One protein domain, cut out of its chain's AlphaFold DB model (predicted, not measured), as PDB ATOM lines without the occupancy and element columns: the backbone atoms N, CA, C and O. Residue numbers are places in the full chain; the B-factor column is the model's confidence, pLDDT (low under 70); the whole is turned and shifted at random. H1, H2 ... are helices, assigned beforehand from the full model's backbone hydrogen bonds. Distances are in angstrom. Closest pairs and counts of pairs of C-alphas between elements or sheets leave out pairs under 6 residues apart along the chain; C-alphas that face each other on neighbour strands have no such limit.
ATOM      1  N   ALA A 170     191.140 301.838 176.247       84.25
ATOM      2  CA  ALA A 170     190.807 302.812 177.287       84.25
ATOM      3  C   ALA A 170     189.671 302.372 178.235       84.25
ATOM      4  O   ALA A 170     189.519 302.963 179.303       84.25
ATOM      5  N   SER A 171     188.859 301.378 177.853       89.50
ATOM      6  CA  SER A 171     187.755 300.854 178.667       89.50
ATOM      7  C   SER A 171     187.906 299.356 178.945       89.50
ATOM      8  O   SER A 171     188.609 298.634 178.229       89.50
ATOM      9  N   ALA A 172     187.235 298.890 180.002       91.44
ATOM     10  CA  ALA A 172     187.166 297.470 180.334       91.44
ATOM     11  C   ALA A 172     186.474 296.671 179.218       91.44
ATOM     12  O   ALA A 172     187.003 295.652 178.792       91.44
ATOM     13  N   GLU A 173     185.360 297.187 178.689       95.38
ATOM     14  CA  GLU A 173     184.586 296.577 177.600       95.38
ATOM     15  C   GLU A 173     185.423 296.352 176.334       95.38
ATOM     16  O   GLU A 173     185.523 295.222 175.860       95.38
ATOM     17  N   LEU A 174     186.104 297.397 175.841       95.50
ATOM     18  CA  LEU A 174     187.016 297.275 174.697       95.50
ATOM     19  C   LEU A 174     188.148 296.296 174.996       95.50
ATOM     20  O   LEU A 174     188.492 295.473 174.154       95.50
ATOM     21  N   GLY A 175     188.702 296.371 176.210       95.56
ATOM     22  CA  GLY A 175     189.753 295.462 176.647       95.56
ATOM     23  C   GLY A 175     189.316 294.002 176.565       95.56
ATOM     24  O   GLY A 175     190.056 293.198 176.011       95.56
ATOM     25  N   VAL A 176     188.121 293.665 177.052       97.06
ATOM     26  CA  VAL A 176     187.571 292.301 176.987       97.06
ATOM     27  C   VAL A 176     187.361 291.868 175.538       97.06
ATOM     28  O   VAL A 176     187.864 290.814 175.157       97.06
ATOM     29  N   MET A 177     186.693 292.691 174.725       97.88
ATOM     30  CA  MET A 177     186.400 292.387 173.320       97.88
ATOM     31  C   MET A 177     187.682 292.110 172.519       97.88
ATOM     32  O   MET A 177     187.832 291.051 171.911       97.88
ATOM     33  N   VAL A 178     188.650 293.030 172.562       97.88
ATOM     34  CA  VAL A 178     189.908 292.903 171.807       97.88
ATOM     35  C   VAL A 178     190.747 291.729 172.322       97.88
ATOM     36  O   VAL A 178     191.315 290.987 171.519       97.88
ATOM     37  N   THR A 179     190.785 291.506 173.642       98.12
ATOM     38  CA  THR A 179     191.516 290.375 174.245       98.12
ATOM     39  C   THR A 179     190.917 289.033 173.824       98.12
ATOM     40  O   THR A 179     191.659 288.138 173.433       98.12
ATOM     41  N   GLN A 180     189.588 288.892 173.824       98.06
ATOM     42  CA  GLN A 180     188.914 287.664 173.386       98.06
ATOM     43  C   GLN A 180     189.197 287.348 171.918       98.06
ATOM     44  O   GLN A 180     189.530 286.211 171.585       98.06
ATOM     45  N   HIS A 181     189.131 288.352 171.040       98.00
ATOM     46  CA  HIS A 181     189.493 288.161 169.638       98.00
ATOM     47  C   HIS A 181     190.973 287.794 169.475       98.00
ATOM     48  O   HIS A 181     191.298 286.940 168.654       98.00
ATOM     49  N   PHE A 182     191.878 288.382 170.262       98.00
ATOM     50  CA  PHE A 182     193.291 288.001 170.253       98.00
ATOM     51  C   PHE A 182     193.500 286.536 170.681       98.00
ATOM     52  O   PHE A 182     194.175 285.783 169.973       98.00
ATOM     53  N   ILE A 183     192.861 286.108 171.779       98.38
ATOM     54  CA  ILE A 183     192.893 284.726 172.282       98.38
ATOM     55  C   ILE A 183     192.373 283.754 171.219       98.38
ATOM     56  O   ILE A 183     193.098 282.842 170.827       98.38
ATOM     57  N   ALA A 184     191.172 283.989 170.678       98.00
ATOM     58  CA  ALA A 184     190.537 283.103 169.699       98.00
ATOM     59  C   ALA A 184     191.412 282.875 168.454       98.00
ATOM     60  O   ALA A 184     191.453 281.784 167.880       98.00
ATOM     61  N   ARG A 185     192.171 283.895 168.037       97.38
ATOM     62  CA  ARG A 185     193.115 283.786 166.916       97.38
ATOM     63  C   ARG A 185     194.304 282.894 167.256       97.38
ATOM     64  O   ARG A 185     194.720 282.098 166.411       97.38
ATOM     65  N   ARG A 186     194.853 283.001 168.470       97.94
ATOM     66  CA  ARG A 186     195.943 282.125 168.930       97.94
ATOM     67  C   ARG A 186     195.463 280.696 169.164       97.94
ATOM     68  O   ARG A 186     196.166 279.774 168.766       97.94
ATOM     69  N   GLU A 187     194.250 280.499 169.678       98.31
ATOM     70  CA  GLU A 187     193.608 279.181 169.773       98.31
ATOM     71  C   GLU A 187     193.439 278.526 168.400       98.31
ATOM     72  O   GLU A 187     193.756 277.347 168.229       98.31
ATOM     73  N   TYR A 188     192.981 279.290 167.402       98.00
ATOM     74  CA  TYR A 188     192.835 278.799 166.034       98.00
ATOM     75  C   TYR A 188     194.174 278.333 165.451       98.00
ATOM     76  O   TYR A 188     194.277 277.197 164.986       98.00
ATOM     77  N   LEU A 189     195.213 279.177 165.524       97.81
ATOM     78  CA  LEU A 189     196.556 278.818 165.058       97.81
ATOM     79  C   LEU A 189     197.114 277.608 165.803       97.81
ATOM     80  O   LEU A 189     197.666 276.705 165.178       97.81
ATOM     81  N   HIS A 190     196.943 277.570 167.123       98.19
ATOM     82  CA  HIS A 190     197.402 276.466 167.952       98.19
ATOM     83  C   HIS A 190     196.740 275.150 167.543       98.19
ATOM     84  O   HIS A 190     197.425 274.167 167.260       98.19
ATOM     85  N   LYS A 191     195.408 275.138 167.428       98.25
ATOM     86  CA  LYS A 191     194.641 273.967 166.997       98.25
ATOM     87  C   LYS A 191     195.074 273.490 165.613       98.25
ATOM     88  O   LYS A 191     195.209 272.283 165.398       98.25
ATOM     89  N   LEU A 192     195.297 274.419 164.685       98.06
ATOM     90  CA  LEU A 192     195.759 274.107 163.337       98.06
ATOM     91  C   LEU A 192     197.163 273.482 163.368       98.06
ATOM     92  O   LEU A 192     197.369 272.421 162.779       98.06
ATOM     93  N   GLY A 193     198.079 274.073 164.141       97.81
ATOM     94  CA  GLY A 193     199.423 273.559 164.413       97.81
ATOM     95  C   GLY A 193     199.417 272.131 164.942       97.81
ATOM     96  O   GLY A 193     200.037 271.248 164.356       97.81
ATOM     97  N   MET A 194     198.644 271.889 166.001       98.06
ATOM     98  CA  MET A 194     198.521 270.576 166.641       98.06
ATOM     99  C   MET A 194     197.904 269.509 165.725       98.06
ATOM    100  O   MET A 194     198.163 268.320 165.907       98.06
ATOM    101  N   THR A 195     197.090 269.915 164.747       97.88
ATOM    102  CA  THR A 195     196.396 268.992 163.835       97.88
ATOM    103  C   THR A 195     197.226 268.658 162.596       97.88
ATOM    104  O   THR A 195     197.213 267.512 162.150       97.88
ATOM    105  N   ILE A 196     197.906 269.648 162.013       97.94
ATOM    106  CA  ILE A 196     198.516 269.530 160.679       97.94
ATOM    107  C   ILE A 196     200.027 269.308 160.750       97.94
ATOM    108  O   ILE A 196     200.571 268.569 159.926       97.94
ATOM    109  N   LEU A 197     200.726 269.934 161.703       98.00
ATOM    110  CA  LEU A 197     202.187 269.873 161.731       98.00
ATOM    111  C   LEU A 197     202.678 268.498 162.203       98.00
ATOM    112  O   LEU A 197     202.091 267.923 163.122       98.00
ATOM    113  N   PRO A 198     203.782 267.969 161.647       97.81
ATOM    114  CA  PRO A 198     204.413 266.761 162.167       97.81
ATOM    115  C   PRO A 198     204.820 266.921 163.636       97.81
ATOM    116  O   PRO A 198     205.286 267.984 164.043       97.81
ATOM    117  N   GLN A 199     204.745 265.841 164.421       98.06
ATOM    118  CA  GLN A 199     205.069 265.865 165.855       98.06
ATOM    119  C   GLN A 199     206.463 266.448 166.158       98.06
ATOM    120  O   GLN A 199     206.636 267.132 167.160       98.06
ATOM    121  N   GLN A 200     207.447 266.214 165.288       98.31
ATOM    122  CA  GLN A 200     208.797 266.776 165.432       98.31
ATOM    123  C   GLN A 200     208.802 268.307 165.335       98.31
ATOM    124  O   GLN A 200     209.488 268.961 166.116       98.31
ATOM    125  N   VAL A 201     208.008 268.878 164.424       98.31
ATOM    126  CA  VAL A 201     207.850 270.332 164.275       98.31
ATOM    127  C   VAL A 201     207.079 270.895 165.468       98.31
ATOM    128  O   VAL A 201     207.498 271.891 166.042       98.31
ATOM    129  N   GLN A 202     206.019 270.211 165.918       98.31
ATOM    130  CA  GLN A 202     205.286 270.601 167.130       98.31
ATOM    131  C   GLN A 202     206.209 270.648 168.362       98.31
ATOM    132  O   GLN A 202     206.172 271.610 169.123       98.31
ATOM    133  N   GLN A 203     207.075 269.641 168.531       97.50
ATOM    134  CA  GLN A 203     208.071 269.590 169.607       97.50
ATOM    135  C   GLN A 203     209.130 270.687 169.470       97.50
ATOM    136  O   GLN A 203     209.483 271.302 170.472       97.50
ATOM    137  N   HIS A 204     209.622 270.941 168.254       97.56
ATOM    138  CA  HIS A 204     210.605 271.992 167.987       97.56
ATOM    139  C   HIS A 204     210.062 273.382 168.324       97.56
ATOM    140  O   HIS A 204     210.733 274.154 169.002       97.56
ATOM    141  N   LEU A 205     208.822 273.656 167.917       97.00
ATOM    142  CA  LEU A 205     208.111 274.886 168.250       97.00
ATOM    143  C   LEU A 205     207.703 274.941 169.729       97.00
ATOM    144  O   LEU A 205     207.287 275.993 170.199       97.00
ATOM    145  N   GLY A 206     207.787 273.837 170.475       96.94
ATOM    146  CA  GLY A 206     207.367 273.777 171.874       96.94
ATOM    147  C   GLY A 206     205.853 273.883 172.068       96.94
ATOM    148  O   GLY A 206     205.416 274.387 173.098       96.94
ATOM    149  N   LEU A 207     205.043 273.430 171.104       97.50
ATOM    150  CA  LEU A 207     203.584 273.436 171.238       97.50
ATOM    151  C   LEU A 207     203.141 272.467 172.342       97.50
ATOM    152  O   LEU A 207     203.589 271.319 172.400       97.50
ATOM    153  N   GLN A 208     202.239 272.928 173.206       96.75
ATOM    154  CA  GLN A 208     201.675 272.152 174.307       96.75
ATOM    155  C   GLN A 208     200.161 272.308 174.306       96.75
ATOM    156  O   GLN A 208     199.652 273.407 174.141       96.75
ATOM    157  N   ILE A 209     199.428 271.225 174.582       96.56
ATOM    158  CA  ILE A 209     197.952 271.228 174.559       96.56
ATOM    159  C   ILE A 209     197.359 272.328 175.457       96.56
ATOM    160  O   ILE A 209     196.326 272.898 175.119       96.56
ATOM    161  N   SER A 210     198.005 272.621 176.588       96.38
ATOM    162  CA  SER A 210     197.534 273.573 177.596       96.38
ATOM    163  C   SER A 210     198.100 274.990 177.459       96.38
ATOM    164  O   SER A 210     197.844 275.804 178.341       96.38
ATOM    165  N   GLN A 211     198.907 275.284 176.434       97.44
ATOM    166  CA  GLN A 211     199.546 276.594 176.272       97.44
ATOM    167  C   GLN A 211     199.276 277.158 174.885       97.44
ATOM    168  O   GLN A 211     199.350 276.448 173.883       97.44
ATOM    169  N   LEU A 212     198.974 278.451 174.832       98.19
ATOM    170  CA  LEU A 212     198.802 279.154 173.571       98.19
ATOM    171  C   LEU A 212     200.144 279.699 173.075       98.19
ATOM    172  O   LEU A 212     200.969 280.132 173.881       98.19
ATOM    173  N   PRO A 213     200.372 279.682 171.751       97.12
ATOM    174  CA  PRO A 213     201.599 280.184 171.166       97.12
ATOM    175  C   PRO A 213     201.674 281.706 171.321       97.12
ATOM    176  O   PRO A 213     200.755 282.428 170.918       97.12
ATOM    177  N   ASP A 214     202.793 282.180 171.860       95.62
ATOM    178  CA  ASP A 214     203.095 283.602 172.026       95.62
ATOM    179  C   ASP A 214     204.414 283.950 171.327       95.62
ATOM    180  O   ASP A 214     204.407 284.310 170.147       95.62
ATOM    181  N   LYS A 215     205.561 283.716 171.983       94.62
ATOM    182  CA  LYS A 215     206.896 283.999 171.417       94.62
ATOM    183  C   LYS A 215     207.175 283.257 170.102       94.62
ATOM    184  O   LYS A 215     207.875 283.759 169.231       94.62
ATOM    185  N   ASN A 216     206.611 282.062 169.961       96.12
ATOM    186  CA  ASN A 216     206.757 281.161 168.818       96.12
ATOM    187  C   ASN A 216     205.607 281.297 167.804       96.12
ATOM    188  O   ASN A 216     205.576 280.572 166.811       96.12
ATOM    189  N   ALA A 217     204.640 282.196 168.023       96.69
ATOM    190  CA  ALA A 217     203.440 282.269 167.191       96.69
ATOM    191  C   ALA A 217     203.771 282.576 165.722       96.69
ATOM    192  O   ALA A 217     203.151 282.027 164.809       96.69
ATOM    193  N   ARG A 218     204.770 283.432 165.478       96.19
ATOM    194  CA  ARG A 218     205.227 283.775 164.124       96.19
ATOM    195  C   ARG A 218     205.863 282.583 163.405       96.19
ATOM    196  O   ARG A 218     205.583 282.361 162.227       96.19
ATOM    197  N   GLU A 219     206.693 281.820 164.111       97.19
ATOM    198  CA  GLU A 219     207.327 280.604 163.589       97.19
ATOM    199  C   GLU A 219     206.260 279.549 163.284       97.19
ATOM    200  O   GLU A 219     206.226 279.012 162.180       97.19
ATOM    201  N   LEU A 220     205.299 279.357 164.195       97.75
ATOM    202  CA  LEU A 220     204.141 278.487 163.985       97.75
ATOM    203  C   LEU A 220     203.360 278.848 162.713       97.75
ATOM    204  O   LEU A 220     203.047 277.966 161.914       97.75
ATOM    205  N   TYR A 221     203.043 280.129 162.507       97.75
ATOM    206  CA  TYR A 221     202.353 280.581 161.296       97.75
ATOM    207  C   TYR A 221     203.163 280.259 160.031       97.75
ATOM    208  O   TYR A 221     202.607 279.766 159.052       97.75
ATOM    209  N   THR A 222     204.476 280.497 160.071       97.31
ATOM    210  CA  THR A 222     205.388 280.256 158.941       97.31
ATOM    211  C   THR A 222     205.434 278.773 158.562       97.31
ATOM    212  O   THR A 222     205.337 278.436 157.385       97.31
ATOM    213  N   GLU A 223     205.501 277.875 159.547       98.06
ATOM    214  CA  GLU A 223     205.464 276.424 159.316       98.06
ATOM    215  C   GLU A 223     204.119 275.962 158.733       98.06
ATOM    216  O   GLU A 223     204.064 275.125 157.832       98.06
ATOM    217  N   LEU A 224     203.008 276.535 159.205       97.75
ATOM    218  CA  LEU A 224     201.680 276.222 158.672       97.75
ATOM    219  C   LEU A 224     201.499 276.696 157.220       97.75
ATOM    220  O   LEU A 224     200.889 275.987 156.411       97.75
ATOM    221  N   GLU A 225     202.040 277.868 156.882       97.06
ATOM    222  CA  GLU A 225     202.053 278.417 155.521       97.06
ATOM    223  C   GLU A 225     202.933 277.569 154.585       97.06
ATOM    224  O   GLU A 225     202.520 277.251 153.465       97.06
ATOM    225  N   ALA A 226     204.094 277.107 155.065       97.19
ATOM    226  CA  ALA A 226     204.987 276.209 154.331       97.19
ATOM    227  C   ALA A 226     204.340 274.851 154.000       97.19
ATOM    228  O   ALA A 226     204.633 274.260 152.961       97.19
ATOM    229  N   MET A 227     203.401 274.386 154.828       96.38
ATOM    230  CA  MET A 227     202.587 273.191 154.567       96.38
ATOM    231  C   MET A 227     201.439 273.430 153.565       96.38
ATOM    232  O   MET A 227     200.578 272.566 153.401       96.38
ATOM    233  N   HIS A 228     201.410 274.589 152.894       90.25
ATOM    234  CA  HIS A 228     200.376 275.004 151.937       90.25
ATOM    235  C   HIS A 228     198.955 275.008 152.522       90.25
ATOM    236  O   HIS A 228     197.969 274.804 151.806       90.25
ATOM    237  N   THR A 229     198.832 275.258 153.826       89.19
ATOM    238  CA  THR A 229     197.523 275.427 154.459       89.19
ATOM    239  C   THR A 229     196.980 276.809 154.112       89.19
ATOM    240  O   THR A 229     197.661 277.813 154.304       89.19
ATOM    241  N   SER A 230     195.742 276.885 153.619       94.31
ATOM    242  CA  SER A 230     195.082 278.174 153.403       94.31
ATOM    243  C   SER A 230     194.726 278.791 154.758       94.31
ATOM    244  O   SER A 230     193.768 278.379 155.411       94.31
ATOM    245  N   ILE A 231     195.535 279.750 155.201       95.31
ATOM    246  CA  ILE A 231     195.307 280.537 156.412       95.31
ATOM    247  C   ILE A 231     195.031 281.969 155.976       95.31
ATOM    248  O   ILE A 231     195.744 282.516 155.138       95.31
ATOM    249  N   HIS A 232     193.986 282.582 156.528       94.06
ATOM    250  CA  HIS A 232     193.697 283.975 156.218       94.06
ATOM    251  C   HIS A 232     194.846 284.871 156.733       94.06
ATOM    252  O   HIS A 232     195.182 284.757 157.918       94.06
ATOM    253  N   PRO A 233     195.415 285.780 155.912       93.62
ATOM    254  CA  PRO A 233     196.604 286.565 156.264       93.62
ATOM    255  C   PRO A 233     196.507 287.277 157.606       93.62
ATOM    256  O   PRO A 233     197.456 287.251 158.374       93.62
ATOM    257  N   SER A 234     195.310 287.756 157.965       93.25
ATOM    258  CA  SER A 234     195.064 288.401 159.258       93.25
ATOM    259  C   SER A 234     195.577 287.606 160.467       93.25
ATOM    260  O   SER A 234     195.834 288.177 161.526       93.25
ATOM    261  N   PHE A 235     195.581 286.261 160.405       95.25
ATOM    262  CA  PHE A 235     195.993 285.420 161.540       95.25
ATOM    263  C   PHE A 235     197.499 285.488 161.779       95.25
ATOM    264  O   PHE A 235     197.947 285.041 162.831       95.25
ATOM    265  N   ARG A 236     198.268 286.069 160.855       96.00
ATOM    266  CA  ARG A 236     199.705 286.257 160.981       96.00
ATOM    267  C   ARG A 236     200.045 287.050 162.249       96.00
ATOM    268  O   ARG A 236     199.553 288.160 162.444       96.00
ATOM    269  N   PRO A 237     200.901 286.513 163.130       94.06
ATOM    270  CA  PRO A 237     201.391 287.257 164.284       94.06
ATOM    271  C   PRO A 237     202.402 288.326 163.852       94.06
ATOM    272  O   PRO A 237     203.526 288.012 163.445       94.06
ATOM    273  N   HIS A 238     202.001 289.594 163.941       89.94
ATOM    274  CA  HIS A 238     202.870 290.740 163.635       89.94
ATOM    275  C   HIS A 238     203.597 291.290 164.864       89.94
ATOM    276  O   HIS A 238     204.559 292.037 164.710       89.94
ATOM    277  N   ASP A 239     203.201 290.875 166.068       88.06
ATOM    278  CA  ASP A 239     203.870 291.262 167.309       88.06
ATOM    279  C   ASP A 239     205.347 290.866 167.259       88.06
ATOM    280  O   ASP A 239     205.690 289.731 166.914       88.06
ATOM    281  N   LEU A 240     206.226 291.831 167.527       85.56
ATOM    282  CA  LEU A 240     207.674 291.614 167.595       85.56
ATOM    283  C   LEU A 240     208.097 291.009 168.935       85.56
ATOM    284  O   LEU A 240     209.186 290.454 169.035       85.56
ATOM    285  N   TYR A 241     207.227 291.107 169.940       88.75
ATOM    286  CA  TYR A 241     207.511 290.729 171.314       88.75
ATOM    287  C   TYR A 241     206.383 289.853 171.868       88.75
ATOM    288  O   TYR A 241     205.239 289.984 171.425       88.75
ATOM    289  N   PRO A 242     206.687 288.990 172.851       94.06
ATOM    290  CA  PRO A 242     205.677 288.270 173.623       94.06
ATOM    291  C   PRO A 242     204.635 289.212 174.245       94.06
ATOM    292  O   PRO A 242     204.956 290.342 174.628       94.06
ATOM    293  N   ILE A 243     203.396 288.743 174.401       95.69
ATOM    294  CA  ILE A 243     202.240 289.585 174.738       95.69
ATOM    295  C   ILE A 243     202.419 290.364 176.048       95.69
ATOM    296  O   ILE A 243     201.991 291.514 176.165       95.69
ATOM    297  N   PHE A 244     203.114 289.783 177.029       95.94
ATOM    298  CA  PHE A 244     203.332 290.423 178.326       95.94
ATOM    299  C   PHE A 244     204.353 291.558 178.303       95.94
ATOM    300  O   PHE A 244     204.457 292.256 179.305       95.94
ATOM    301  N   HIS A 245     205.056 291.809 177.195       93.00
ATOM    302  CA  HIS A 245     205.870 293.023 177.031       93.00
ATOM    303  C   HIS A 245     205.029 294.286 176.855       93.00
ATOM    304  O   HIS A 245     205.489 295.382 177.174       93.00
ATOM    305  N   HIS A 246     203.775 294.146 176.429       91.25
ATOM    306  CA  HIS A 246     202.876 295.272 176.201       91.25
ATOM    307  C   HIS A 246     202.336 295.884 177.501       91.25
ATOM    308  O   HIS A 246     202.303 295.247 178.561       91.25
ATOM    309  N   GLY A 247     201.873 297.133 177.408       88.88
ATOM    310  CA  GLY A 247     201.211 297.917 178.460       88.88
ATOM    311  C   GLY A 247     199.845 297.414 178.907       88.88
ATOM    312  O   GLY A 247     198.923 298.209 179.033       88.88
ATOM    313  N   LEU A 248     199.711 296.116 179.163       92.56
ATOM    314  CA  LEU A 248     198.461 295.469 179.546       92.56
ATOM    315  C   LEU A 248     198.059 295.789 180.985       92.56
ATOM    316  O   LEU A 248     198.894 295.772 181.893       92.56
ATOM    317  N   ARG A 249     196.757 295.994 181.195       92.38
ATOM    318  CA  ARG A 249     196.173 296.064 182.535       92.38
ATOM    319  C   ARG A 249     196.183 294.688 183.205       92.38
ATOM    320  O   ARG A 249     196.125 293.666 182.527       92.38
ATOM    321  N   ILE A 250     196.169 294.663 184.537       95.12
ATOM    322  CA  ILE A 250     196.225 293.417 185.323       95.12
ATOM    323  C   ILE A 250     195.074 292.458 184.987       95.12
ATOM    324  O   ILE A 250     195.304 291.261 184.861       95.12
ATOM    325  N   ASP A 251     193.859 292.971 184.770       95.50
ATOM    326  CA  ASP A 251     192.703 292.161 184.359       95.50
ATOM    327  C   ASP A 251     192.917 291.497 182.989       95.50
ATOM    328  O   ASP A 251     192.568 290.335 182.800       95.50
ATOM    329  N   GLN A 252     193.535 292.209 182.042       96.06
ATOM    330  CA  GLN A 252     193.887 291.654 180.731       96.06
ATOM    331  C   GLN A 252     195.009 290.617 180.843       96.06
ATOM    332  O   GLN A 252     194.945 289.583 180.185       96.06
ATOM    333  N   MET A 253     196.025 290.883 181.673       97.69
ATOM    334  CA  MET A 253     197.136 289.954 181.904       97.69
ATOM    335  C   MET A 253     196.647 288.641 182.515       97.69
ATOM    336  O   MET A 253     197.025 287.579 182.026       97.69
ATOM    337  N   GLU A 254     195.773 288.705 183.525       98.19
ATOM    338  CA  GLU A 254     195.170 287.515 184.133       98.19
ATOM    339  C   GLU A 254     194.357 286.725 183.106       98.19
ATOM    340  O   GLU A 254     194.588 285.532 182.939       98.19
ATOM    341  N   HIS A 255     193.489 287.394 182.343       98.00
ATOM    342  CA  HIS A 255     192.662 286.737 181.330       98.00
ATOM    343  C   HIS A 255     193.509 286.042 180.244       98.00
ATOM    344  O   HIS A 255     193.215 284.915 179.849       98.00
ATOM    345  N   LEU A 256     194.592 286.674 179.781       98.50
ATOM    346  CA  LEU A 256     195.535 286.045 178.849       98.50
ATOM    347  C   LEU A 256     196.253 284.852 179.494       98.50
ATOM    348  O   LEU A 256     196.379 283.796 178.878       98.50
ATOM    349  N   TYR A 257     196.701 284.986 180.741       98.50
ATOM    350  CA  TYR A 257     197.376 283.898 181.442       98.50
ATOM    351  C   TYR A 257     196.471 282.673 181.620       98.50
ATOM    352  O   TYR A 257     196.880 281.551 181.314       98.50
ATOM    353  N   GLU A 258     195.222 282.890 182.039       98.12
ATOM    354  CA  GLU A 258     194.190 281.854 182.167       98.12
ATOM    355  C   GLU A 258     193.867 281.181 180.826       98.12
ATOM    356  O   GLU A 258     193.619 279.976 180.787       98.12
ATOM    357  N   ALA A 259     193.931 281.928 179.719       98.31
ATOM    358  CA  ALA A 259     193.755 281.389 178.372       98.31
ATOM    359  C   ALA A 259     194.945 280.538 177.884       98.31
ATOM    360  O   ALA A 259     194.836 279.877 176.855       98.31
ATOM    361  N   GLY A 260     196.072 280.524 178.603       98.25
ATOM    362  CA  GLY A 260     197.234 279.686 178.294       98.25
ATOM    363  C   GLY A 260     198.468 280.444 177.805       98.25
ATOM    364  O   GLY A 260     199.438 279.800 177.404       98.25
ATOM    365  N   PHE A 261     198.482 281.780 177.849       98.19
ATOM    366  CA  PHE A 261     199.695 282.567 177.606       98.19
ATOM    367  C   PHE A 261     200.577 282.529 178.861       98.19
ATOM    368  O   PHE A 261     200.348 283.265 179.815       98.19
ATOM    369  N   GLN A 262     201.573 281.644 178.886       97.06
ATOM    370  CA  GLN A 262     202.370 281.361 180.095       97.06
ATOM    371  C   GLN A 262     203.861 281.696 179.951       97.06
ATOM    372  O   GLN A 262     204.652 281.431 180.853       97.06
ATOM    373  N   ASP A 263     204.252 282.308 178.835       94.94
ATOM    374  CA  ASP A 263     205.624 282.702 178.500       94.94
ATOM    375  C   ASP A 263     206.079 283.973 179.270       94.94
ATOM    376  O   ASP A 263     206.529 284.962 178.695       94.94
ATOM    377  N   ILE A 264     205.965 283.959 180.604       96.00
ATOM    378  CA  ILE A 264     206.166 285.126 181.488       96.00
ATOM    379  C   ILE A 264     207.600 285.682 181.459       96.00
ATOM    380  O   ILE A 264     207.785 286.885 181.619       96.00
TER     381      ILE A 264
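Overview. This is residues 170 to 264 of the 545 residues of an uncharacterized protein of Aspergillus calidoustus (UniProt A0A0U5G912). One long helix, H1, runs along most of the length of an elongated body, and two shorter helices pack on different stretches of it: H4 side by side with its residues 175 to 183, at a shallow tilt of 21 degrees, and H3 slanting across its residues 186 to 196. The short helix H2 folds back just after the last residue of H1, and two long stretches without a named element, residues 205 to 216 and 227 to 249, make the passages from H2 to H3 and from H3 to H4. The printed part has 95 residues, with four named helices in the order H1, H2, H3, H4 and no named strand; the class is all helix. The whole is compact, with a radius of gyration of the C-alphas of 13.5 A, and it spans 40 by 25 by 21 A.

Arrangement. H1, residues 172 to 196, comes first, and a tight link of 2 residues joins it to H2, residues 199 to 204. These two are close but not clearly touching; their closest C-alphas, those of Met 194 and Gln 202, are 6.8 A apart. They run opposite ways at a steep tilt of 54 degrees. H3, residues 217 to 226, touches H1, which meets it with residues 186 to 196 alone. The closest C-alphas, those of Gly 193 and Leu 224, are 6.7 A apart, and the two helices run the same way at a steep tilt of 43 degrees. H2 and H3 are near each other, with 5 pairs of C-alphas within 10 A. H4, residues 250 to 258, touches H1, which meets it with residues 175 to 183 alone. Their closest C-alphas, those of Gly 175 and Gln 252, are 6.9 A apart, and they run the same way at a shallow tilt of 21 degrees. H4 is apart from H2 and from H3. In H1, H2, H3 and H4 every O i to N i+4 pair is within hydrogen-bond range.

Along the chain. H1 begins at C-alpha 172, at (187.166, 297.470, 180.334), and ends at C-alpha 196, at (198.516, 269.530, 160.679), 36.0 A away. H2 measures 8.5 A from C-alpha 199 to C-alpha 204. H3 measures 14.3 A from C-alpha 217 to C-alpha 226. H4 measures 12.2 A and ends at C-alpha 258, at (194.190, 281.854, 182.167).

Size, cuts and confidence. The two C-alphas farthest apart, those of Ser 171 and Gln 200, are 42.2 A from each other. The links from H2 to H3, 12 residues, and from H3 to H4, 23 residues, are long. The printed part has no cut. The mean pLDDT of the printed part is 95.9, and no printed residue is under 70.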